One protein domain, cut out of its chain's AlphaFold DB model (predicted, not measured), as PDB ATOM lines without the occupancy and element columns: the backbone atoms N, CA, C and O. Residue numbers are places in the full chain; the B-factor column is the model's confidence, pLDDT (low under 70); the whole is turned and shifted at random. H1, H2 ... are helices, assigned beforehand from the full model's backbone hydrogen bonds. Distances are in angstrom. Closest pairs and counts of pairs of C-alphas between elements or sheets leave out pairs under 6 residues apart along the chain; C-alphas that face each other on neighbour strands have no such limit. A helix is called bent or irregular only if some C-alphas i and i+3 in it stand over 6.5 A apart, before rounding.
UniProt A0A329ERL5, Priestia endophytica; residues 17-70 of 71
ATOM      1  N   ALA A  17     -27.350  10.828  -5.773       94.31
ATOM      2  CA  ALA A  17     -28.718  10.338  -5.668       94.31
ATOM      3  C   ALA A  17     -29.244   9.840  -7.022       94.31
ATOM      4  O   ALA A  17     -29.815   8.751  -7.091       94.31
ATOM      5  N   GLY A  18     -28.990  10.585  -8.102       95.38
ATOM      6  CA  GLY A  18     -29.330  10.187  -9.467       95.38
ATOM      7  C   GLY A  18     -28.620   8.900  -9.882       95.38
ATOM      8  O   GLY A  18     -29.268   7.957 -10.341       95.38
ATOM      9  N   ARG A  19     -27.307   8.809  -9.630       95.75
ATOM     10  CA  ARG A  19     -26.513   7.604  -9.907       95.75
ATOM     11  C   ARG A  19     -27.056   6.386  -9.162       95.75
ATOM     12  O   ARG A  19     -27.346   5.375  -9.793       95.75
ATOM     13  N   LYS A  20     -27.250   6.481  -7.841       95.12
ATOM     14  CA  LYS A  20     -27.766   5.360  -7.030       95.12
ATOM     15  C   LYS A  20     -29.185   4.957  -7.432       95.12
ATOM     16  O   LYS A  20     -29.509   3.771  -7.423       95.12
ATOM     17  N   GLY A  21     -30.031   5.917  -7.808       94.75
ATOM     18  CA  GLY A  21     -31.367   5.642  -8.343       94.75
ATOM     19  C   GLY A  21     -31.319   4.860  -9.659       94.75
ATOM     20  O   GLY A  21     -32.044   3.872  -9.817       94.75
ATOM     21  N   GLY A  22     -30.421   5.249 -10.569       94.56
ATOM     22  CA  GLY A  22     -30.174   4.541 -11.826       94.56
ATOM     23  C   GLY A  22     -29.642   3.125 -11.605       94.56
ATOM     24  O   GLY A  22     -30.191   2.176 -12.158       94.56
ATOM     25  N   GLU A  23     -28.643   2.962 -10.734       95.19
ATOM     26  CA  GLU A  23     -28.067   1.655 -10.379       95.19
ATOM     27  C   GLU A  23     -29.117   0.712  -9.786       95.19
ATOM     28  O   GLU A  23     -29.226  -0.441 -10.201       95.19
ATOM     29  N   LYS A  24     -29.950   1.210  -8.866       95.06
ATOM     30  CA  LYS A  24     -31.038   0.419  -8.286       95.06
ATOM     31  C   LYS A  24     -32.072   0.023  -9.339       95.06
ATOM     32  O   LYS A  24     -32.550  -1.105  -9.321       95.06
ATOM     33  N   THR A  25     -32.419   0.927 -10.251       92.69
ATOM     34  CA  THR A  25     -33.337   0.620 -11.360       92.69
ATOM     35  C   THR A  25     -32.745  -0.470 -12.256       92.69
ATOM     36  O   THR A  25     -33.410  -1.459 -12.533       92.69
ATOM     37  N   ALA A  26     -31.471  -0.352 -12.632       92.44
ATOM     38  CA  ALA A  26     -30.789  -1.328 -13.480       92.44
ATOM     39  C   ALA A  26     -30.650  -2.718 -12.838       92.44
ATOM     40  O   ALA A  26     -30.640  -3.715 -13.547       92.44
ATOM     41  N   GLN A  27     -30.562  -2.804 -11.508       93.56
ATOM     42  CA  GLN A  27     -30.507  -4.085 -10.793       93.56
ATOM     43  C   GLN A  27     -31.861  -4.800 -10.701       93.56
ATOM     44  O   GLN A  27     -31.886  -6.017 -10.556       93.56
ATOM     45  N   ASN A  28     -32.973  -4.060 -10.728       91.94
ATOM     46  CA  ASN A  28     -34.317  -4.609 -10.512       91.94
ATOM     47  C   ASN A  28     -35.097  -4.856 -11.811       91.94
ATOM     48  O   ASN A  28     -36.211  -5.377 -11.754       91.94
ATOM     49  N   HIS A  29     -34.558  -4.446 -12.959       93.44
ATOM     50  CA  HIS A  29     -35.270  -4.471 -14.228       93.44
ATOM     51  C   HIS A  29     -34.433  -5.083 -15.348       93.44
ATOM     52  O   HIS A  29     -33.247  -4.793 -15.491       93.44
ATOM     53  N   ASP A  30     -35.101  -5.873 -16.185       92.69
ATOM     54  CA  ASP A  30     -34.489  -6.563 -17.314       92.69
ATOM     55  C   ASP A  30     -34.542  -5.743 -18.607       92.69
ATOM     56  O   ASP A  30     -35.141  -4.670 -18.697       92.69
ATOM     57  N   LYS A  31     -33.928  -6.283 -19.662       92.44
ATOM     58  CA  LYS A  31     -33.870  -5.669 -20.995       92.44
ATOM     59  C   LYS A  31     -35.242  -5.220 -21.518       92.44
ATOM     60  O   LYS A  31     -35.335  -4.139 -22.094       92.44
ATOM     61  N   GLU A  32     -36.282  -6.026 -21.315       93.19
ATOM     62  CA  GLU A  32     -37.638  -5.736 -21.804       93.19
ATOM     63  C   GLU A  32     -38.210  -4.450 -21.196       93.19
ATOM     64  O   GLU A  32     -38.818  -3.653 -21.904       93.19
ATOM     65  N   PHE A  33     -37.922  -4.177 -19.921       94.44
ATOM     66  CA  PHE A  33     -38.350  -2.949 -19.247       94.44
ATOM     67  C   PHE A  33     -37.774  -1.698 -19.922       94.44
ATOM     68  O   PHE A  33     -38.492  -0.741 -20.213       94.44
ATOM     69  N   PHE A  34     -36.474  -1.707 -20.229       93.38
ATOM     70  CA  PHE A  34     -35.830  -0.583 -20.911       93.38
ATOM     71  C   PHE A  34     -36.286  -0.448 -22.366       93.38
ATOM     72  O   PHE A  34     -36.405   0.671 -22.867       93.38
ATOM     73  N   GLN A  35     -36.571  -1.568 -23.034       93.38
ATOM     74  CA  GLN A  35     -37.133  -1.561 -24.383       93.38
ATOM     75  C   GLN A  35     -38.526  -0.931 -24.406       93.38
ATOM     76  O   GLN A  35     -38.764  -0.054 -25.231       93.38
ATOM     77  N   GLU A  36     -39.405  -1.296 -23.471       95.12
ATOM     78  CA  GLU A  36     -40.749  -0.720 -23.361       95.12
ATOM     79  C   GLU A  36     -40.695   0.791 -23.082       95.12
ATOM     80  O   GLU A  36     -41.436   1.571 -23.686       95.12
ATOM     81  N   ILE A  37     -39.790   1.238 -22.201       93.50
ATOM     82  CA  ILE A  37     -39.580   2.671 -21.935       93.50
ATOM     83  C   ILE A  37     -39.098   3.395 -23.195       93.50
ATOM     84  O   ILE A  37     -39.623   4.460 -23.532       93.50
ATOM     85  N   GLY A  38     -38.126   2.817 -23.902       91.31
ATOM     86  CA  GLY A  38     -37.620   3.359 -25.160       91.31
ATOM     87  C   GLY A  38     -38.710   3.459 -26.229       91.31
ATOM     88  O   GLY A  38     -38.840   4.497 -26.876       91.31
ATOM     89  N   GLU A  39     -39.541   2.426 -26.370       93.25
ATOM     90  CA  GLU A  39     -40.666   2.404 -27.307       93.25
ATOM     91  C   GLU A  39     -41.702   3.480 -26.969       93.25
ATOM     92  O   GLU A  39     -42.104   4.250 -27.845       93.25
ATOM     93  N   LYS A  40     -42.096   3.597 -25.694       93.75
ATOM     94  CA  LYS A  40     -43.029   4.638 -25.235       93.75
ATOM     95  C   LYS A  40     -42.489   6.040 -25.505       93.75
ATOM     96  O   LYS A  40     -43.228   6.881 -26.012       93.75
ATOM     97  N   GLY A  41     -41.212   6.288 -25.212       89.31
ATOM     98  CA  GLY A  41     -40.559   7.568 -25.495       89.31
ATOM     99  C   GLY A  41     -40.501   7.877 -26.993       89.31
ATOM    100  O   GLY A  41     -40.834   8.987 -27.415       89.31
ATOM    101  N   GLY A  42     -40.160   6.878 -27.810       87.31
ATOM    102  CA  GLY A  42     -40.154   6.987 -29.267       87.31
ATOM    103  C   GLY A  42     -41.538   7.293 -29.835       87.31
ATOM    104  O   GLY A  42     -41.664   8.197 -30.656       87.31
ATOM    105  N   LYS A  43     -42.582   6.612 -29.348       87.25
ATOM    106  CA  LYS A  43     -43.977   6.842 -29.750       87.25
ATOM    107  C   LYS A  43     -44.477   8.227 -29.344       87.25
ATOM    108  O   LYS A  43     -45.088   8.910 -30.155       87.25
ATOM    109  N   ALA A  44     -44.193   8.668 -28.119       87.25
ATOM    110  CA  ALA A  44     -44.562  10.008 -27.661       87.25
ATOM    111  C   ALA A  44     -43.875  11.109 -28.488       87.25
ATOM    112  O   ALA A  44     -44.475  12.142 -28.777       87.25
ATOM    113  N   THR A  45     -42.629  10.864 -28.902       82.88
ATOM    114  CA  THR A  45     -41.879  11.765 -29.782       82.88
ATOM    115  C   THR A  45     -42.479  11.762 -31.190       82.88
ATOM    116  O   THR A  45     -42.794  12.819 -31.724       82.88
ATOM    117  N   SER A  46     -42.720  10.589 -31.780       81.12
ATOM    118  CA  SER A  46     -43.227  10.476 -33.154       81.12
ATOM    119  C   SER A  46     -44.672  10.945 -33.323       81.12
ATOM    120  O   SER A  46     -45.060  11.336 -34.417       81.12
ATOM    121  N   GLN A  47     -45.471  10.941 -32.253       79.81
ATOM    122  CA  GLN A  47     -46.830  11.485 -32.265       79.81
ATOM    123  C   GLN A  47     -46.878  13.017 -32.361       79.81
ATOM    124  O   GLN A  47     -47.895  13.547 -32.796       79.81
ATOM    125  N   ASN A  48     -45.817  13.717 -31.951       74.38
ATOM    126  CA  ASN A  48     -45.794  15.182 -31.855       74.38
ATOM    127  C   ASN A  48     -44.816  15.847 -32.835       74.38
ATOM    128  O   ASN A  48     -44.705  17.073 -32.843       74.38
ATOM    129  N   HIS A  49     -44.084  15.061 -33.629       80.19
ATOM    130  CA  HIS A  49     -42.983  15.563 -34.438       80.19
ATOM    131  C   HIS A  49     -42.984  14.997 -35.859       80.19
ATOM    132  O   HIS A  49     -43.039  13.786 -36.070       80.19
ATOM    133  N   ASP A  50     -42.850  15.902 -36.826       79.19
ATOM    134  CA  ASP A  50     -42.796  15.588 -38.250       79.19
ATOM    135  C   ASP A  50     -41.379  15.223 -38.718       79.19
ATOM    136  O   ASP A  50     -40.390  15.301 -37.988       79.19
ATOM    137  N   LYS A  51     -41.262  14.848 -39.993       79.31
ATOM    138  CA  LYS A  51     -40.001  14.458 -40.640       79.31
ATOM    139  C   LYS A  51     -38.861  15.470 -40.440       79.31
ATOM    140  O   LYS A  51     -37.714  15.056 -40.288       79.31
ATOM    141  N   GLU A  52     -39.172  16.766 -40.420       81.44
ATOM    142  CA  GLU A  52     -38.191  17.848 -40.246       81.44
ATOM    143  C   GLU A  52     -37.496  17.796 -38.877       81.44
ATOM    144  O   GLU A  52     -36.287  17.996 -38.790       81.44
ATOM    145  N   PHE A  53     -38.213  17.409 -37.818       84.81
ATOM    146  CA  PHE A  53     -37.651  17.263 -36.473       84.81
ATOM    147  C   PHE A  53     -36.563  16.183 -36.419       84.81
ATOM    148  O   PHE A  53     -35.482  16.385 -35.864       84.81
ATOM    149  N   TYR A  54     -36.817  15.032 -37.048       82.25
ATOM    150  CA  TYR A  54     -35.832  13.950 -37.114       82.25
ATOM    151  C   TYR A  54     -34.626  14.316 -37.984       82.25
ATOM    152  O   TYR A  54     -33.507  13.895 -37.684       82.25
ATOM    153  N   GLN A  55     -34.833  15.111 -39.037       85.19
ATOM    154  CA  GLN A  55     -33.742  15.634 -39.860       85.19
ATOM    155  C   GLN A  55     -32.847  16.585 -39.062       85.19
ATOM    156  O   GLN A  55     -31.630  16.414 -39.084       85.19
ATOM    157  N   GLU A  56     -33.429  17.512 -38.299       86.75
ATOM    158  CA  GLU A  56     -32.679  18.451 -37.460       86.75
ATOM    159  C   GLU A  56     -31.873  17.728 -36.368       86.75
ATOM    160  O   GLU A  56     -30.698  18.032 -36.150       86.75
ATOM    161  N   ILE A  57     -32.464  16.728 -35.698       85.44
ATOM    162  CA  ILE A  57     -31.748  15.907 -34.707       85.44
ATOM    163  C   ILE A  57     -30.592  15.146 -35.362       85.44
ATOM    164  O   ILE A  57     -29.482  15.130 -34.824       85.44
ATOM    165  N   GLY A  58     -30.832  14.533 -36.524       83.50
ATOM    166  CA  GLY A  58     -29.799  13.829 -37.280       83.50
ATOM    167  C   GLY A  58     -28.655  14.752 -37.702       83.50
ATOM    168  O   GLY A  58     -27.484  14.396 -37.558       83.50
ATOM    169  N   GLU A  59     -28.975  15.964 -38.157       88.12
ATOM    170  CA  GLU A  59     -27.990  16.978 -38.530       88.12
ATOM    171  C   GLU A  59     -27.157  17.427 -37.325       88.12
ATOM    172  O   GLU A  59     -25.924  17.425 -37.398       88.12
ATOM    173  N   LYS A  60     -27.807  17.741 -36.196       88.38
ATOM    174  CA  LYS A  60     -27.127  18.114 -34.945       88.38
ATOM    175  C   LYS A  60     -26.195  17.004 -34.458       88.38
ATOM    176  O   LYS A  60     -25.042  17.283 -34.134       88.38
ATOM    177  N   GLY A  61     -26.650  15.749 -34.470       85.00
ATOM    178  CA  GLY A  61     -25.824  14.594 -34.102       85.00
ATOM    179  C   GLY A  61     -24.624  14.402 -35.036       85.00
ATOM    180  O   GLY A  61     -23.495  14.206 -34.583       85.00
ATOM    181  N   GLY A  62     -24.838  14.529 -36.349       84.44
ATOM    182  CA  GLY A  62     -23.771  14.436 -37.347       84.44
ATOM    183  C   GLY A  62     -22.768  15.594 -37.286       84.44
ATOM    184  O   GLY A  62     -21.590  15.408 -37.596       84.44
ATOM    185  N   LYS A  63     -23.204  16.791 -36.887       81.12
ATOM    186  CA  LYS A  63     -22.330  17.951 -36.674       81.12
ATOM    187  C   LYS A  63     -21.474  17.784 -35.418       81.12
ATOM    188  O   LYS A  63     -20.262  17.938 -35.521       81.12
ATOM    189  N   ALA A  64     -22.065  17.369 -34.296       77.19
ATOM    190  CA  ALA A  64     -21.328  17.102 -33.058       77.19
ATOM    191  C   ALA A  64     -20.238  16.034 -33.256       77.19
ATOM    192  O   ALA A  64     -19.121  16.175 -32.764       77.19
ATOM    193  N   ASN A  65     -20.521  14.993 -34.048       72.81
ATOM    194  CA  ASN A  65     -19.511  13.993 -34.392       72.81
ATOM    195  C   ASN A  65     -18.377  14.584 -35.251       72.81
ATOM    196  O   ASN A  65     -17.211  14.267 -35.043       72.81
ATOM    197  N   ARG A  66     -18.687  15.468 -36.208       73.56
ATOM    198  CA  ARG A  66     -17.666  16.126 -37.042       73.56
ATOM    199  C   ARG A  66     -16.792  17.103 -36.259       73.56
ATOM    200  O   ARG A  66     -15.596  17.155 -36.515       73.56
ATOM    201  N   GLU A  67     -17.361  17.843 -35.313       73.31
ATOM    202  CA  GLU A  67     -16.613  18.767 -34.449       73.31
ATOM    203  C   GLU A  67     -15.653  18.016 -33.511       73.31
ATOM    204  O   GLU A  67     -14.500  18.418 -33.369       73.31
ATOM    205  N   ASN A  68     -16.072  16.863 -32.977       65.69
ATOM    206  CA  ASN A  68     -15.219  16.013 -32.136       65.69
ATOM    207  C   ASN A  68     -14.057  15.346 -32.894       65.69
ATOM    208  O   ASN A  68     -13.035  15.052 -32.289       65.69
ATOM    209  N   ASN A  69     -14.193  15.099 -34.203       64.50
ATOM    210  CA  ASN A  69     -13.132  14.490 -35.020       64.50
ATOM    211  C   ASN A  69     -12.097  15.505 -35.547       64.50
ATOM    212  O   ASN A  69     -11.140  15.104 -36.203       64.50
ATOM    213  N   ASN A  70     -12.295  16.802 -35.295       59.56
ATOM    214  CA  ASN A  70     -11.419  17.888 -35.752       59.56
ATOM    215  C   ASN A  70     -10.694  18.609 -34.595       59.56
ATOM    216  O   ASN A  70     -10.153  19.694 -34.812       59.56
TER     217      ASN A  70
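Overview. This is residues 17 to 70 of the 71 residues of a protein of Priestia endophytica (UniProt A0A329ERL5). Three helices are strung end to end as an open arch, with H2 as the crosspiece, H3 as the long leg at one end and the shorter H1 as the other leg, slanting out of the plane of H2 and H3. The arch is loose and hollow: no helix touches another, and the space between the legs H1 and H3 is empty. The printed part has 54 residues with three named helices, in the order H1, H2, H3, and no named strand; its class is all helix. It is extended, with a radius of gyration of the C-alphas of 15.9 A, and its C-alphas span 37 by 33 by 20 A along their three main axes.

Arrangement. The longest helix by residues is H3, residues 51 to 68, and it touches no helix. H2, residues 31 to 46, comes before it in the chain; the two are apart, with no C-alpha of the one within 8 A of the other, and a tight link of four residues joins them. H1, residues 17 to 28, is apart from H2 by the same test, and a tight link of two residues joins these two. H1 and H3 are apart as well. No two of these helices form a hairpin. In H1, H2 and H3 every pair of backbone O of residue i and N of residue i+4 is within hydrogen-bond range. None of the three helices is bent or irregular.

Along the chain. H3 has 18 residues, Lys 51 to Asn 68, and measures 26.2 A from first to last C-alpha; its direction is 0.97 along x, 0.02 along y and 0.22 along z. It begins at C-alpha 51, (-40.001, 14.458, -40.640), and ends at C-alpha 68, (-15.219, 16.013, -32.136). H2 has 16 residues, Lys 31 to Ser 46, and measures 22.3 A; its direction is -0.37 along x, 0.78 along y and -0.51 along z. H1 has 12 residues, Ala 17 to Asn 28, and measures 16.7 A; its direction is -0.29 along x, -0.92 along y and -0.25 along z. It begins at C-alpha 17, (-28.718, 10.338, -5.668).

Size, cuts and confidence. The two C-alphas farthest apart are those of Asn 28 and Asn 70, at 40.8 A, while the first and last printed C-alphas, of Ala 17 and Asn 70, are 35.5 A apart. The printed part has no cut and no long link. Among the stretches that stand free are residues 35 to 44, which belong to H2, and residues 55 to 70, of which 55 to 68 belong to H3. The mean pLDDT of the printed part is 86.3, and residues 68 to 70 are under 70.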